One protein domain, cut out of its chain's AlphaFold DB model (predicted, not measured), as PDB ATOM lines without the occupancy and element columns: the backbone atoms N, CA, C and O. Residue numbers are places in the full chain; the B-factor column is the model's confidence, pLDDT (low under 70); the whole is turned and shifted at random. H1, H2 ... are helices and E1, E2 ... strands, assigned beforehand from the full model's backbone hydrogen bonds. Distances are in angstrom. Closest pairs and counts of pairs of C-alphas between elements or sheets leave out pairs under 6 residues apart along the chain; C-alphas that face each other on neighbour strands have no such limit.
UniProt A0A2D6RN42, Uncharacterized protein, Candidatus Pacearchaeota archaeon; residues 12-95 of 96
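What this domain is: This is residues 12 to 95 of the 96 residues of an uncharacterized protein of Candidatus Pacearchaeota archaeon (UniProt A0A2D6RN42). A twisted antiparallel sheet of three strands has one face covered by a helical hairpin, H2 and H3, whose two helices lie side by side along the strands, while no named helix covers the other face. The long link of residues 32 to 44 swings out on the side of the sheet away from these helices, and the short helix H1 sits where the chain passes from E3 to H2. The printed part has 84 residues, with three named strands and then three named helices along the chain, E1 E2 E3 H1 H2 H3; the sheet's order is E2 E1 E3 and the class is mixed, helices and strands. It is compact, with a radius of gyration of the C-alphas of 12.6 A and spans of 35 by 27 by 18 A.

Where its parts are: The inner strand E1, residues 12 to 20, begins at C-alpha 12 at (1.486, 0.211, 30.973) and is 25.9 A long. The edge strands are E2, residues 23 to 31, 25.7 A, and E3, residues 45 to 52, 20.0 A. H1 is residues 55 to 58, 5.2 A. H2 is residues 60 to 70, 15.5 A, beginning at C-alpha 60 at (3.092, 10.212, 33.141). H3, residues 82 to 94, is 17.1 A long and ends at C-alpha 94 at (-3.046, 0.817, 41.620).

How they stand to each other: E1 and E2 form a hairpin, antiparallel at 157 degrees, with N 16 and O 27 at 2.8 A and N 25 and O 18 at 2.8 A, within hydrogen-bond range. E1 and E3 are antiparallel at 167 degrees, with N 51 and O 13 at 2.8 A. H2 and H3 are on the same face of the sheet, in two layers, helices on one face of a sheet. H2 lies over E2 at a height over the sheet of 7.4 A and runs along the strands, at 12 degrees to E2 on the local plane; their closest C-alphas are those of Tyr 26 and Cys 67, 5.1 A. H3 lies over E3 at a height of 9.5 A, along the strands at 7 degrees to E3 on the local plane; their closest C-alphas are those of Tyr 51 and Leu 93, 6.6 A. H2 and H3, a helical hairpin, touch, at a shallow tilt of 13 degrees, opposite ways; the C-alphas of Ala 70 and Leu 85 come closest, at 6.5 A. H1 only grazes the sheet with residues 55 to 57. It is close to but not clearly touching H3, with the C-alphas of Ala 56 and Leu 93 closest at 6.4 A, and H1 and H2 meet only through their link. Every O i to N i+4 pair is within hydrogen-bond range in H2 and H3; H1 is too short for such a pair.

The domain as a whole: The two C-alphas farthest apart are those of Glu 34 and Lys 75, 37.4 A. The printed part has no cut. The links from E2 to E3, 13 residues, and from H2 to H3, 11 residues, are long; the others are tight. Mean pLDDT of the printed part is 75.4, with residues 32 to 48, 52 to 56, 74 to 76 and 95 under 70.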
ATOM      1  N   CYS A  12       0.675   0.814  29.925       74.88
ATOM      2  CA  CYS A  12       1.486   0.211  30.973       74.88
ATOM      3  C   CYS A  12       2.700   1.095  31.239       74.88
ATOM      4  O   CYS A  12       3.243   1.716  30.324       74.88
ATOM      5  N   VAL A  13       3.161   1.111  32.485       79.00
ATOM      6  CA  VAL A  13       4.464   1.683  32.826       79.00
ATOM      7  C   VAL A  13       5.319   0.639  33.528       79.00
ATOM      8  O   VAL A  13       4.840  -0.101  34.387       79.00
ATOM      9  N   SER A  14       6.583   0.548  33.132       80.56
ATOM     10  CA  SER A  14       7.613  -0.206  33.844       80.56
ATOM     11  C   SER A  14       8.660   0.748  34.381       80.56
ATOM     12  O   SER A  14       9.077   1.668  33.684       80.56
ATOM     13  N   ILE A  15       9.071   0.541  35.625       81.00
ATOM     14  CA  ILE A  15      10.192   1.275  36.213       81.00
ATOM     15  C   ILE A  15      11.431   0.421  36.066       81.00
ATOM     16  O   ILE A  15      11.401  -0.727  36.492       81.00
ATOM     17  N   PHE A  16      12.487   0.996  35.504       80.88
ATOM     18  CA  PHE A  16      13.804   0.392  35.394       80.88
ATOM     19  C   PHE A  16      14.768   1.044  36.368       80.88
ATOM     20  O   PHE A  16      14.765   2.264  36.514       80.88
ATOM     21  N   VAL A  17      15.615   0.226  36.982       83.00
ATOM     22  CA  VAL A  17      16.817   0.680  37.681       83.00
ATOM     23  C   VAL A  17      18.017   0.368  36.812       83.00
ATOM     24  O   VAL A  17      18.177  -0.783  36.417       83.00
ATOM     25  N   SER A  18      18.845   1.373  36.553       77.75
ATOM     26  CA  SER A  18      20.219   1.192  36.091       77.75
ATOM     27  C   SER A  18      21.152   1.538  37.243       77.75
ATOM     28  O   SER A  18      21.006   2.593  37.864       77.75
ATOM     29  N   THR A  19      22.078   0.635  37.543       77.62
ATOM     30  CA  THR A  19      23.141   0.864  38.523       77.62
ATOM     31  C   THR A  19      24.431   1.084  37.752       77.62
ATOM     32  O   THR A  19      24.719   0.348  36.820       77.62
ATOM     33  N   GLY A  20      25.198   2.110  38.107       74.25
ATOM     34  CA  GLY A  20      26.500   2.355  37.494       74.25
ATOM     35  C   GLY A  20      27.433   3.093  38.443       74.25
ATOM     36  O   GLY A  20      27.112   3.294  39.614       74.25
ATOM     37  N   LYS A  21      28.574   3.564  37.923       77.00
ATOM     38  CA  LYS A  21      29.597   4.298  38.696       77.00
ATOM     39  C   LYS A  21      29.032   5.474  39.511       77.00
ATOM     40  O   LYS A  21      29.580   5.820  40.549       77.00
ATOM     41  N   TYR A  22      27.935   6.066  39.045       74.94
ATOM     42  CA  TYR A  22      27.325   7.264  39.621       74.94
ATOM     43  C   TYR A  22      26.144   6.989  40.565       74.94
ATOM     44  O   TYR A  22      25.560   7.953  41.053       74.94
ATOM     45  N   GLY A  23      25.796   5.720  40.817       77.69
ATOM     46  CA  GLY A  23      24.685   5.307  41.681       77.69
ATOM     47  C   GLY A  23      23.502   4.684  40.929       77.69
ATOM     48  O   GLY A  23      23.646   4.205  39.803       77.69
ATOM     49  N   GLU A  24      22.338   4.643  41.584       83.62
ATOM     50  CA  GLU A  24      21.098   4.080  41.031       83.62
ATOM     51  C   GLU A  24      20.260   5.153  40.322       83.62
ATOM     52  O   GLU A  24      19.916   6.187  40.903       83.62
ATOM     53  N   ILE A  25      19.853   4.871  39.086       82.69
ATOM     54  CA  ILE A  25      18.965   5.718  38.286       82.69
ATOM     55  C   ILE A  25      17.656   4.976  38.044       82.69
ATOM     56  O   ILE A  25      17.652   3.884  37.479       82.69
ATOM     57  N   TYR A  26      16.541   5.603  38.420       85.44
ATOM     58  CA  TYR A  26      15.199   5.077  38.196       85.44
ATOM     59  C   TYR A  26      14.591   5.752  36.964       85.44
ATOM     60  O   TYR A  26      14.461   6.976  36.924       85.44
ATOM     61  N   LYS A  27      14.190   4.971  35.960       83.25
ATOM     62  CA  LYS A  27      13.593   5.476  34.716       83.25
ATOM     63  C   LYS A  27      12.235   4.820  34.459       83.25
ATOM     64  O   LYS A  27      12.169   3.592  34.383       83.25
ATOM     65  N   PRO A  28      11.154   5.598  34.288       84.56
ATOM     66  CA  PRO A  28       9.889   5.053  33.835       84.56
ATOM     67  C   PRO A  28       9.909   4.859  32.319       84.56
ATOM     68  O   PRO A  28      10.415   5.694  31.570       84.56
ATOM     69  N   VAL A  29       9.327   3.758  31.866       81.69
ATOM     70  CA  VAL A  29       9.133   3.435  30.453       81.69
ATOM     71  C   VAL A  29       7.663   3.132  30.244       81.69
ATOM     72  O   VAL A  29       7.112   2.217  30.859       81.69
ATOM     73  N   PHE A  30       7.036   3.920  29.380       78.19
ATOM     74  CA  PHE A  30       5.624   3.820  29.044       78.19
ATOM     75  C   PHE A  30       5.470   3.052  27.735       78.19
ATOM     76  O   PHE A  30       6.159   3.349  26.762       78.19
ATOM     77  N   PHE A  31       4.570   2.076  27.698       73.25
ATOM     78  CA  PHE A  31       4.286   1.297  26.494       73.25
ATOM     79  C   PHE A  31       2.815   0.882  26.441       73.25
ATOM     80  O   PHE A  31       2.118   0.829  27.457       73.25
ATOM     81  N   LYS A  32       2.333   0.596  25.230       65.31
ATOM     82  CA  LYS A  32       0.975   0.086  25.002       65.31
ATOM     83  C   LYS A  32       0.906  -1.388  25.419       65.31
ATOM     84  O   LYS A  32       1.845  -2.129  25.144       65.31
ATOM     85  N   SER A  33      -0.189  -1.821  26.053       61.12
ATOM     86  CA  SER A  33      -0.364  -3.199  26.565       61.12
ATOM     87  C   SER A  33      -0.168  -4.305  25.532       61.12
ATOM     88  O   SER A  33       0.179  -5.422  25.913       61.12
ATOM     89  N   GLU A  34      -0.406  -4.014  24.253       60.44
ATOM     90  CA  GLU A  34      -0.226  -4.963  23.147       60.44
ATOM     91  C   GLU A  34       1.241  -5.382  22.997       60.44
ATOM     92  O   GLU A  34       1.533  -6.556  22.769       60.44
ATOM     93  N   ASN A  35       2.168  -4.465  23.286       55.53
ATOM     94  CA  ASN A  35       3.583  -4.767  23.451       55.53
ATOM     95  C   ASN A  35       3.771  -5.312  24.870       55.53
ATOM     96  O   ASN A  35       4.114  -4.589  25.804       55.53
ATOM     97  N   LYS A  36       3.472  -6.603  25.066       53.44
ATOM     98  CA  LYS A  36       3.514  -7.287  26.374       53.44
ATOM     99  C   LYS A  36       4.873  -7.207  27.084       53.44
ATOM    100  O   LYS A  36       4.928  -7.499  28.285       53.44
ATOM    101  N   THR A  37       5.907  -6.743  26.395       56.69
ATOM    102  CA  THR A  37       7.292  -6.729  26.846       56.69
ATOM    103  C   THR A  37       7.841  -5.299  26.811       56.69
ATOM    104  O   THR A  37       7.769  -4.640  25.770       56.69
ATOM    105  N   PRO A  38       8.386  -4.787  27.927       57.62
ATOM    106  CA  PRO A  38       9.255  -3.618  27.887       57.62
ATOM    107  C   PRO A  38      10.415  -3.857  26.897       57.62
ATOM    108  O   PRO A  38      10.849  -5.004  26.787       57.62
ATOM    109  N   PRO A  39      10.942  -2.829  26.208       56.88
ATOM    110  CA  PRO A  39      12.080  -3.007  25.306       56.88
ATOM    111  C   PRO A  39      13.289  -3.591  26.059       56.88
ATOM    112  O   PRO A  39      13.688  -3.070  27.112       56.88
ATOM    113  N   GLU A  40      13.840  -4.686  25.530       57.94
ATOM    114  CA  GLU A  40      15.104  -5.273  25.982       57.94
ATOM    115  C   GLU A  40      16.242  -4.294  25.711       57.94
ATOM    116  O   GLU A  40      16.348  -3.796  24.599       57.94
ATOM    117  N   GLU A  41      17.087  -4.015  26.713       51.91
ATOM    118  CA  GLU A  41      18.415  -3.434  26.465       51.91
ATOM    119  C   GLU A  41      19.332  -3.511  27.708       51.91
ATOM    120  O   GLU A  41      19.102  -2.817  28.698       51.91
ATOM    121  N   SER A  42      20.383  -4.334  27.589       52.06
ATOM    122  CA  SER A  42      21.673  -4.400  28.320       52.06
ATOM    123  C   SER A  42      21.745  -4.649  29.848       52.06
ATOM    124  O   SER A  42      20.769  -4.553  30.592       52.06
ATOM    125  N   GLU A  43      22.953  -5.060  30.276       45.03
ATOM    126  CA  GLU A  43      23.253  -6.084  31.303       45.03
ATOM    127  C   GLU A  43      22.983  -5.761  32.783       45.03
ATOM    128  O   GLU A  43      22.937  -6.679  33.599       45.03
ATOM    129  N   GLU A  44      22.736  -4.513  33.180       53.75
ATOM    130  CA  GLU A  44      22.597  -4.166  34.607       53.75
ATOM    131  C   GLU A  44      21.263  -3.470  34.911       53.75
ATOM    132  O   GLU A  44      21.203  -2.331  35.379       53.75
ATOM    133  N   ARG A  45      20.154  -4.181  34.652       59.94
ATOM    134  CA  ARG A  45      18.796  -3.774  35.055       59.94
ATOM    135  C   ARG A  45      18.270  -4.666  36.178       59.94
ATOM    136  O   ARG A  45      17.988  -5.841  35.967       59.94
ATOM    137  N   LYS A  46      18.057  -4.111  37.377       64.81
ATOM    138  CA  LYS A  46      17.430  -4.834  38.505       64.81
ATOM    139  C   LYS A  46      16.332  -4.021  39.176       64.81
ATOM    140  O   LYS A  46      16.515  -3.439  40.239       64.81
ATOM    141  N   LEU A  47      15.169  -4.034  38.534       62.38
ATOM    142  CA  LEU A  47      13.808  -3.991  39.085       62.38
ATOM    143  C   LEU A  47      12.913  -3.709  37.878       62.38
ATOM    144  O   LEU A  47      13.115  -2.691  37.232       62.38
ATOM    145  N   VAL A  48      11.948  -4.578  37.577       65.12
ATOM    146  CA  VAL A  48      10.892  -4.296  36.597       65.12
ATOM    147  C   VAL A  48       9.571  -4.464  37.325       65.12
ATOM    148  O   VAL A  48       9.052  -5.569  37.450       65.12
ATOM    149  N   LYS A  49       9.044  -3.366  37.878       72.06
ATOM    150  CA  LYS A  49       7.677  -3.359  38.415       72.06
ATOM    151  C   LYS A  49       6.752  -2.805  37.340       72.06
ATOM    152  O   LYS A  49       6.892  -1.648  36.943       72.06
ATOM    153  N   LYS A  50       5.864  -3.667  36.840       74.31
ATOM    154  CA  LYS A  50       4.893  -3.352  35.790       74.31
ATOM    155  C   LYS A  50       3.595  -2.875  36.431       74.31
ATOM    156  O   LYS A  50       2.998  -3.591  37.227       74.31
ATOM    157  N   TYR A  51       3.154  -1.686  36.046       76.62
ATOM    158  CA  TYR A  51       1.872  -1.118  36.443       76.62
ATOM    159  C   TYR A  51       0.961  -1.084  35.219       76.62
ATOM    160  O   TYR A  51       1.280  -0.444  34.216       76.62
ATOM    161  N   THR A  52      -0.156  -1.802  35.290       68.56
ATOM    162  CA  THR A  52      -1.090  -2.003  34.176       68.56
ATOM    163  C   THR A  52      -2.400  -1.268  34.457       68.56
ATOM    164  O   THR A  52      -3.337  -1.881  34.966       68.56
ATOM    165  N   LYS A  53      -2.476   0.043  34.186       64.94
ATOM    166  CA  LYS A  53      -3.736   0.802  34.296       64.94
ATOM    167  C   LYS A  53      -3.811   1.957  33.303       64.94
ATOM    168  O   LYS A  53      -2.855   2.705  33.129       64.94
ATOM    169  N   VAL A  54      -5.022   2.193  32.789       60.25
ATOM    170  CA  VAL A  54      -5.399   3.323  31.913       60.25
ATOM    171  C   VAL A  54      -4.944   4.690  32.469       60.25
ATOM    172  O   VAL A  54      -4.614   5.593  31.702       60.25
ATOM    173  N   ARG A  55      -4.809   4.830  33.798       65.44
ATOM    174  CA  ARG A  55      -4.335   6.055  34.472       65.44
ATOM    175  C   ARG A  55      -2.844   6.373  34.272       65.44
ATOM    176  O   ARG A  55      -2.441   7.507  34.517       65.44
ATOM    177  N   ALA A  56      -2.021   5.431  33.804       69.62
ATOM    178  CA  ALA A  56      -0.579   5.648  33.646       69.62
ATOM    179  C   ALA A  56      -0.242   6.808  32.691       69.62
ATOM    180  O   ALA A  56       0.716   7.538  32.936       69.62
ATOM    181  N   LEU A  57      -1.052   7.023  31.644       70.94
ATOM    182  CA  LEU A  57      -0.878   8.154  30.726       70.94
ATOM    183  C   LEU A  57      -1.150   9.495  31.423       70.94
ATOM    184  O   LEU A  57      -0.327  10.408  31.346       70.94
ATOM    185  N   HIS A  58      -2.264   9.582  32.158       75.94
ATOM    186  CA  HIS A  58      -2.661  10.778  32.911       75.94
ATOM    187  C   HIS A  58      -1.637  11.169  33.980       75.94
ATOM    188  O   HIS A  58      -1.476  12.344  34.293       75.94
ATOM    189  N   HIS A  59      -0.918  10.188  34.522       81.56
ATOM    190  CA  HIS A  59       0.082  10.397  35.563       81.56
ATOM    191  C   HIS A  59       1.526  10.357  35.055       81.56
ATOM    192  O   HIS A  59       2.449  10.362  35.868       81.56
ATOM    193  N   SER A  60       1.754  10.346  33.740       82.38
ATOM    194  CA  SER A  60       3.092  10.212  33.141       82.38
ATOM    195  C   SER A  60       4.102  11.242  33.663       82.38
ATOM    196  O   SER A  60       5.240  10.891  33.992       82.38
ATOM    197  N   GLN A  61       3.665  12.493  33.832       84.94
ATOM    198  CA  GLN A  61       4.464  13.562  34.434       84.94
ATOM    199  C   GLN A  61       4.791  13.268  35.906       84.94
ATOM    200  O   GLN A  61       5.961  13.272  36.289       84.94
ATOM    201  N   ASN A  62       3.784  12.922  36.715       88.88
ATOM    202  CA  ASN A  62       3.961  12.601  38.136       88.88
ATOM    203  C   ASN A  62       4.906  11.410  38.340       88.88
ATOM    204  O   ASN A  62       5.803  11.464  39.179       88.88
ATOM    205  N   ILE A  63       4.753  10.356  37.535       88.31
ATOM    206  CA  ILE A  63       5.623   9.177  37.562       88.31
ATOM    207  C   ILE A  63       7.074   9.569  37.237       88.31
ATOM    208  O   ILE A  63       8.000   9.127  37.921       88.31
ATOM    209  N   SER A  64       7.281  10.415  36.225       87.00
ATOM    210  CA  SER A  64       8.614  10.888  35.821       87.00
ATOM    211  C   SER A  64       9.293  11.715  36.912       87.00
ATOM    212  O   SER A  64      10.482  11.526  37.186       87.00
ATOM    213  N   ILE A  65       8.530  12.573  37.593       88.56
ATOM    214  CA  ILE A  65       9.008  13.346  38.745       88.56
ATOM    215  C   ILE A  65       9.383  12.410  39.902       88.56
ATOM    216  O   ILE A  65      10.467  12.536  40.469       88.56
ATOM    217  N   MET A  66       8.535  11.428  40.228       89.81
ATOM    218  CA  MET A  66       8.816  10.462  41.298       89.81
ATOM    219  C   MET A  66      10.102   9.667  41.043       89.81
ATOM    220  O   MET A  66      10.921   9.531  41.950       89.81
ATOM    221  N   CYS A  67      10.314   9.190  39.814       88.19
ATOM    222  CA  CYS A  67      11.535   8.467  39.446       88.19
ATOM    223  C   CYS A  67      12.779   9.368  39.494       88.19
ATOM    224  O   CYS A  67      13.836   8.948  39.968       88.19
ATOM    225  N   SER A  68      12.641  10.631  39.080       87.31
ATOM    226  CA  SER A  68      13.721  11.621  39.172       87.31
ATOM    227  C   SER A  68      14.132  11.882  40.623       87.31
ATOM    228  O   SER A  68      15.322  11.931  40.918       87.31
ATOM    229  N   ASN A  69      13.160  11.983  41.533       88.38
ATOM    230  CA  ASN A  69      13.391  12.193  42.966       88.38
ATOM    231  C   ASN A  69      14.001  10.971  43.670       88.38
ATOM    232  O   ASN A  69      14.688  11.116  44.680       88.38
ATOM    233  N   ALA A  70      13.742   9.769  43.154       88.06
ATOM    234  CA  ALA A  70      14.300   8.526  43.680       88.06
ATOM    235  C   ALA A  70      15.705   8.202  43.143       88.06
ATOM    236  O   ALA A  70      16.362   7.302  43.655       88.06
ATOM    237  N   SER A  71      16.174   8.919  42.119       86.94
ATOM    238  CA  SER A  71      17.481   8.675  41.508       86.94
ATOM    239  C   SER A  71      18.609   9.260  42.354       86.94
ATOM    240  O   SER A  71      18.568  10.434  42.719       86.94
ATOM    241  N   ASN A  72      19.629   8.447  42.628       79.81
ATOM    242  CA  ASN A  72      20.845   8.844  43.326       79.81
ATOM    243  C   ASN A  72      21.972   8.942  42.297       79.81
ATOM    244  O   ASN A  72      22.625   7.951  41.990       79.81
ATOM    245  N   THR A  73      22.142  10.127  41.717       75.19
ATOM    246  CA  THR A  73      23.328  10.446  40.900       75.19
ATOM    247  C   THR A  73      24.256  11.295  41.758       75.19
ATOM    248  O   THR A  73      23.744  12.029  42.594       75.19
ATOM    249  N   GLU A  74      25.581  11.264  41.567       68.38
ATOM    250  CA  GLU A  74      26.557  12.056  42.364       68.38
ATOM    251  C   GLU A  74      26.109  13.501  42.689       68.38
ATOM    252  O   GLU A  74      26.440  14.039  43.742       68.38
ATOM    253  N   LYS A  75      25.323  14.127  41.800       65.94
ATOM    254  CA  LYS A  75      24.778  15.486  41.957       65.94
ATOM    255  C   LYS A  75      23.352  15.564  42.521       65.94
ATOM    256  O   LYS A  75      22.949  16.622  42.993       65.94
ATOM    257  N   ARG A  76      22.564  14.489  42.458       66.44
ATOM    258  CA  ARG A  76      21.191  14.413  42.978       66.44
ATOM    259  C   ARG A  76      21.151  13.367  44.084       66.44
ATOM    260  O   ARG A  76      21.011  12.182  43.804       66.44
ATOM    261  N   LYS A  77      21.255  13.809  45.340       70.81
ATOM    262  CA  LYS A  77      20.908  12.962  46.490       70.81
ATOM    263  C   LYS A  77      19.454  12.508  46.323       70.81
ATOM    264  O   LYS A  77      18.576  13.358  46.162       70.81
ATOM    265  N   ALA A  78      19.199  11.201  46.359       79.38
ATOM    266  CA  ALA A  78      17.832  10.687  46.298       79.38
ATOM    267  C   ALA A  78      17.019  11.211  47.493       79.38
ATOM    268  O   ALA A  78      17.424  11.072  48.646       79.38
ATOM    269  N   THR A  79      15.859  11.804  47.217       84.56
ATOM    270  CA  THR A  79      14.922  12.299  48.242       84.56
ATOM    271  C   THR A  79      13.829  11.281  48.564       84.56
ATOM    272  O   THR A  79      13.118  11.415  49.558       84.56
ATOM    273  N   ILE A  80      13.690  10.243  47.735       83.56
ATOM    274  CA  ILE A  80      12.729   9.153  47.905       83.56
ATOM    275  C   ILE A  80      13.491   7.827  47.857       83.56
ATOM    276  O   ILE A  80      14.218   7.555  46.908       83.56
ATOM    277  N   THR A  81      13.310   6.975  48.865       86.25
ATOM    278  CA  THR A  81      13.900   5.628  48.875       86.25
ATOM    279  C   THR A  81      13.164   4.693  47.912       86.25
ATOM    280  O   THR A  81      11.989   4.906  47.611       86.25
ATOM    281  N   LYS A  82      13.798   3.590  47.488       83.81
ATOM    282  CA  LYS A  82      13.176   2.556  46.633       83.81
ATOM    283  C   LYS A  82      11.804   2.095  47.140       83.81
ATOM    284  O   LYS A  82      10.849   2.027  46.369       83.81
ATOM    285  N   LYS A  83      11.689   1.814  48.445       86.31
ATOM    286  CA  LYS A  83      10.419   1.412  49.075       86.31
ATOM    287  C   LYS A  83       9.377   2.532  48.980       86.31
ATOM    288  O   LYS A  83       8.248   2.268  48.588       86.31
ATOM    289  N   GLY A  84       9.776   3.776  49.257       88.62
ATOM    290  CA  GLY A  84       8.900   4.944  49.142       88.62
ATOM    291  C   GLY A  84       8.440   5.230  47.708       88.62
ATOM    292  O   GLY A  84       7.284   5.595  47.506       88.62
ATOM    293  N   LEU A  85       9.307   5.020  46.710       88.19
ATOM    294  CA  LEU A  85       8.956   5.136  45.291       88.19
ATOM    295  C   LEU A  85       7.865   4.126  44.925       88.19
ATOM    296  O   LEU A  85       6.863   4.501  44.323       88.19
ATOM    297  N   ILE A  86       8.044   2.861  45.321       85.81
ATOM    298  CA  ILE A  86       7.079   1.794  45.043       85.81
ATOM    299  C   ILE A  86       5.723   2.104  45.684       85.81
ATOM    300  O   ILE A  86       4.720   2.059  44.984       85.81
ATOM    301  N   THR A  87       5.681   2.480  46.967       88.62
ATOM    302  CA  THR A  87       4.420   2.835  47.644       88.62
ATOM    303  C   THR A  87       3.708   3.996  46.944       88.62
ATOM    304  O   THR A  87       2.504   3.930  46.714       88.62
ATOM    305  N   LYS A  88       4.437   5.050  46.551       89.19
ATOM    306  CA  LYS A  88       3.839   6.197  45.848       89.19
ATOM    307  C   LYS A  88       3.264   5.814  44.485       89.19
ATOM    308  O   LYS A  88       2.195   6.299  44.128       89.19
ATOM    309  N   LEU A  89       3.951   4.950  43.739       86.69
ATOM    310  CA  LEU A  89       3.469   4.453  42.451       86.69
ATOM    311  C   LEU A  89       2.293   3.483  42.606       86.69
ATOM    312  O   LEU A  89       1.366   3.551  41.806       86.69
ATOM    313  N   ASP A  90       2.294   2.625  43.630       85.94
ATOM    314  CA  ASP A  90       1.163   1.745  43.942       85.94
ATOM    315  C   ASP A  90      -0.090   2.574  44.267       85.94
ATOM    316  O   ASP A  90      -1.145   2.317  43.697       85.94
ATOM    317  N   ASN A  91       0.016   3.625  45.084       86.88
ATOM    318  CA  ASN A  91      -1.130   4.499  45.359       86.88
ATOM    319  C   ASN A  91      -1.597   5.216  44.083       86.88
ATOM    320  O   ASN A  91      -2.762   5.148  43.713       86.88
ATOM    321  N   LEU A  92      -0.672   5.825  43.336       85.25
ATOM    322  CA  LEU A  92      -1.007   6.597  42.136       85.25
ATOM    323  C   LEU A  92      -1.607   5.743  41.004       85.25
ATOM    324  O   LEU A  92      -2.467   6.204  40.255       85.25
ATOM    325  N   LEU A  93      -1.112   4.515  40.827       79.12
ATOM    326  CA  LEU A  93      -1.396   3.689  39.651       79.12
ATOM    327  C   LEU A  93      -2.220   2.449  39.954       79.12
ATOM    328  O   LEU A  93      -2.768   1.876  39.017       79.12
ATOM    329  N   LEU A  94      -2.312   2.014  41.212       75.19
ATOM    330  CA  LEU A  94      -3.046   0.817  41.620       75.19
ATOM    331  C   LEU A  94      -4.245   1.096  42.537       75.19
ATOM    332  O   LEU A  94      -5.022   0.158  42.728       75.19
ATOM    333  N   GLU A  95      -4.500   2.338  42.970       62.66
ATOM    334  CA  GLU A  95      -5.734   2.699  43.696       62.66
ATOM    335  C   GLU A  95      -6.993   2.227  42.948       62.66
ATOM    336  O   GLU A  95      -7.088   2.367  41.719       62.66
TER     337      GLU A  95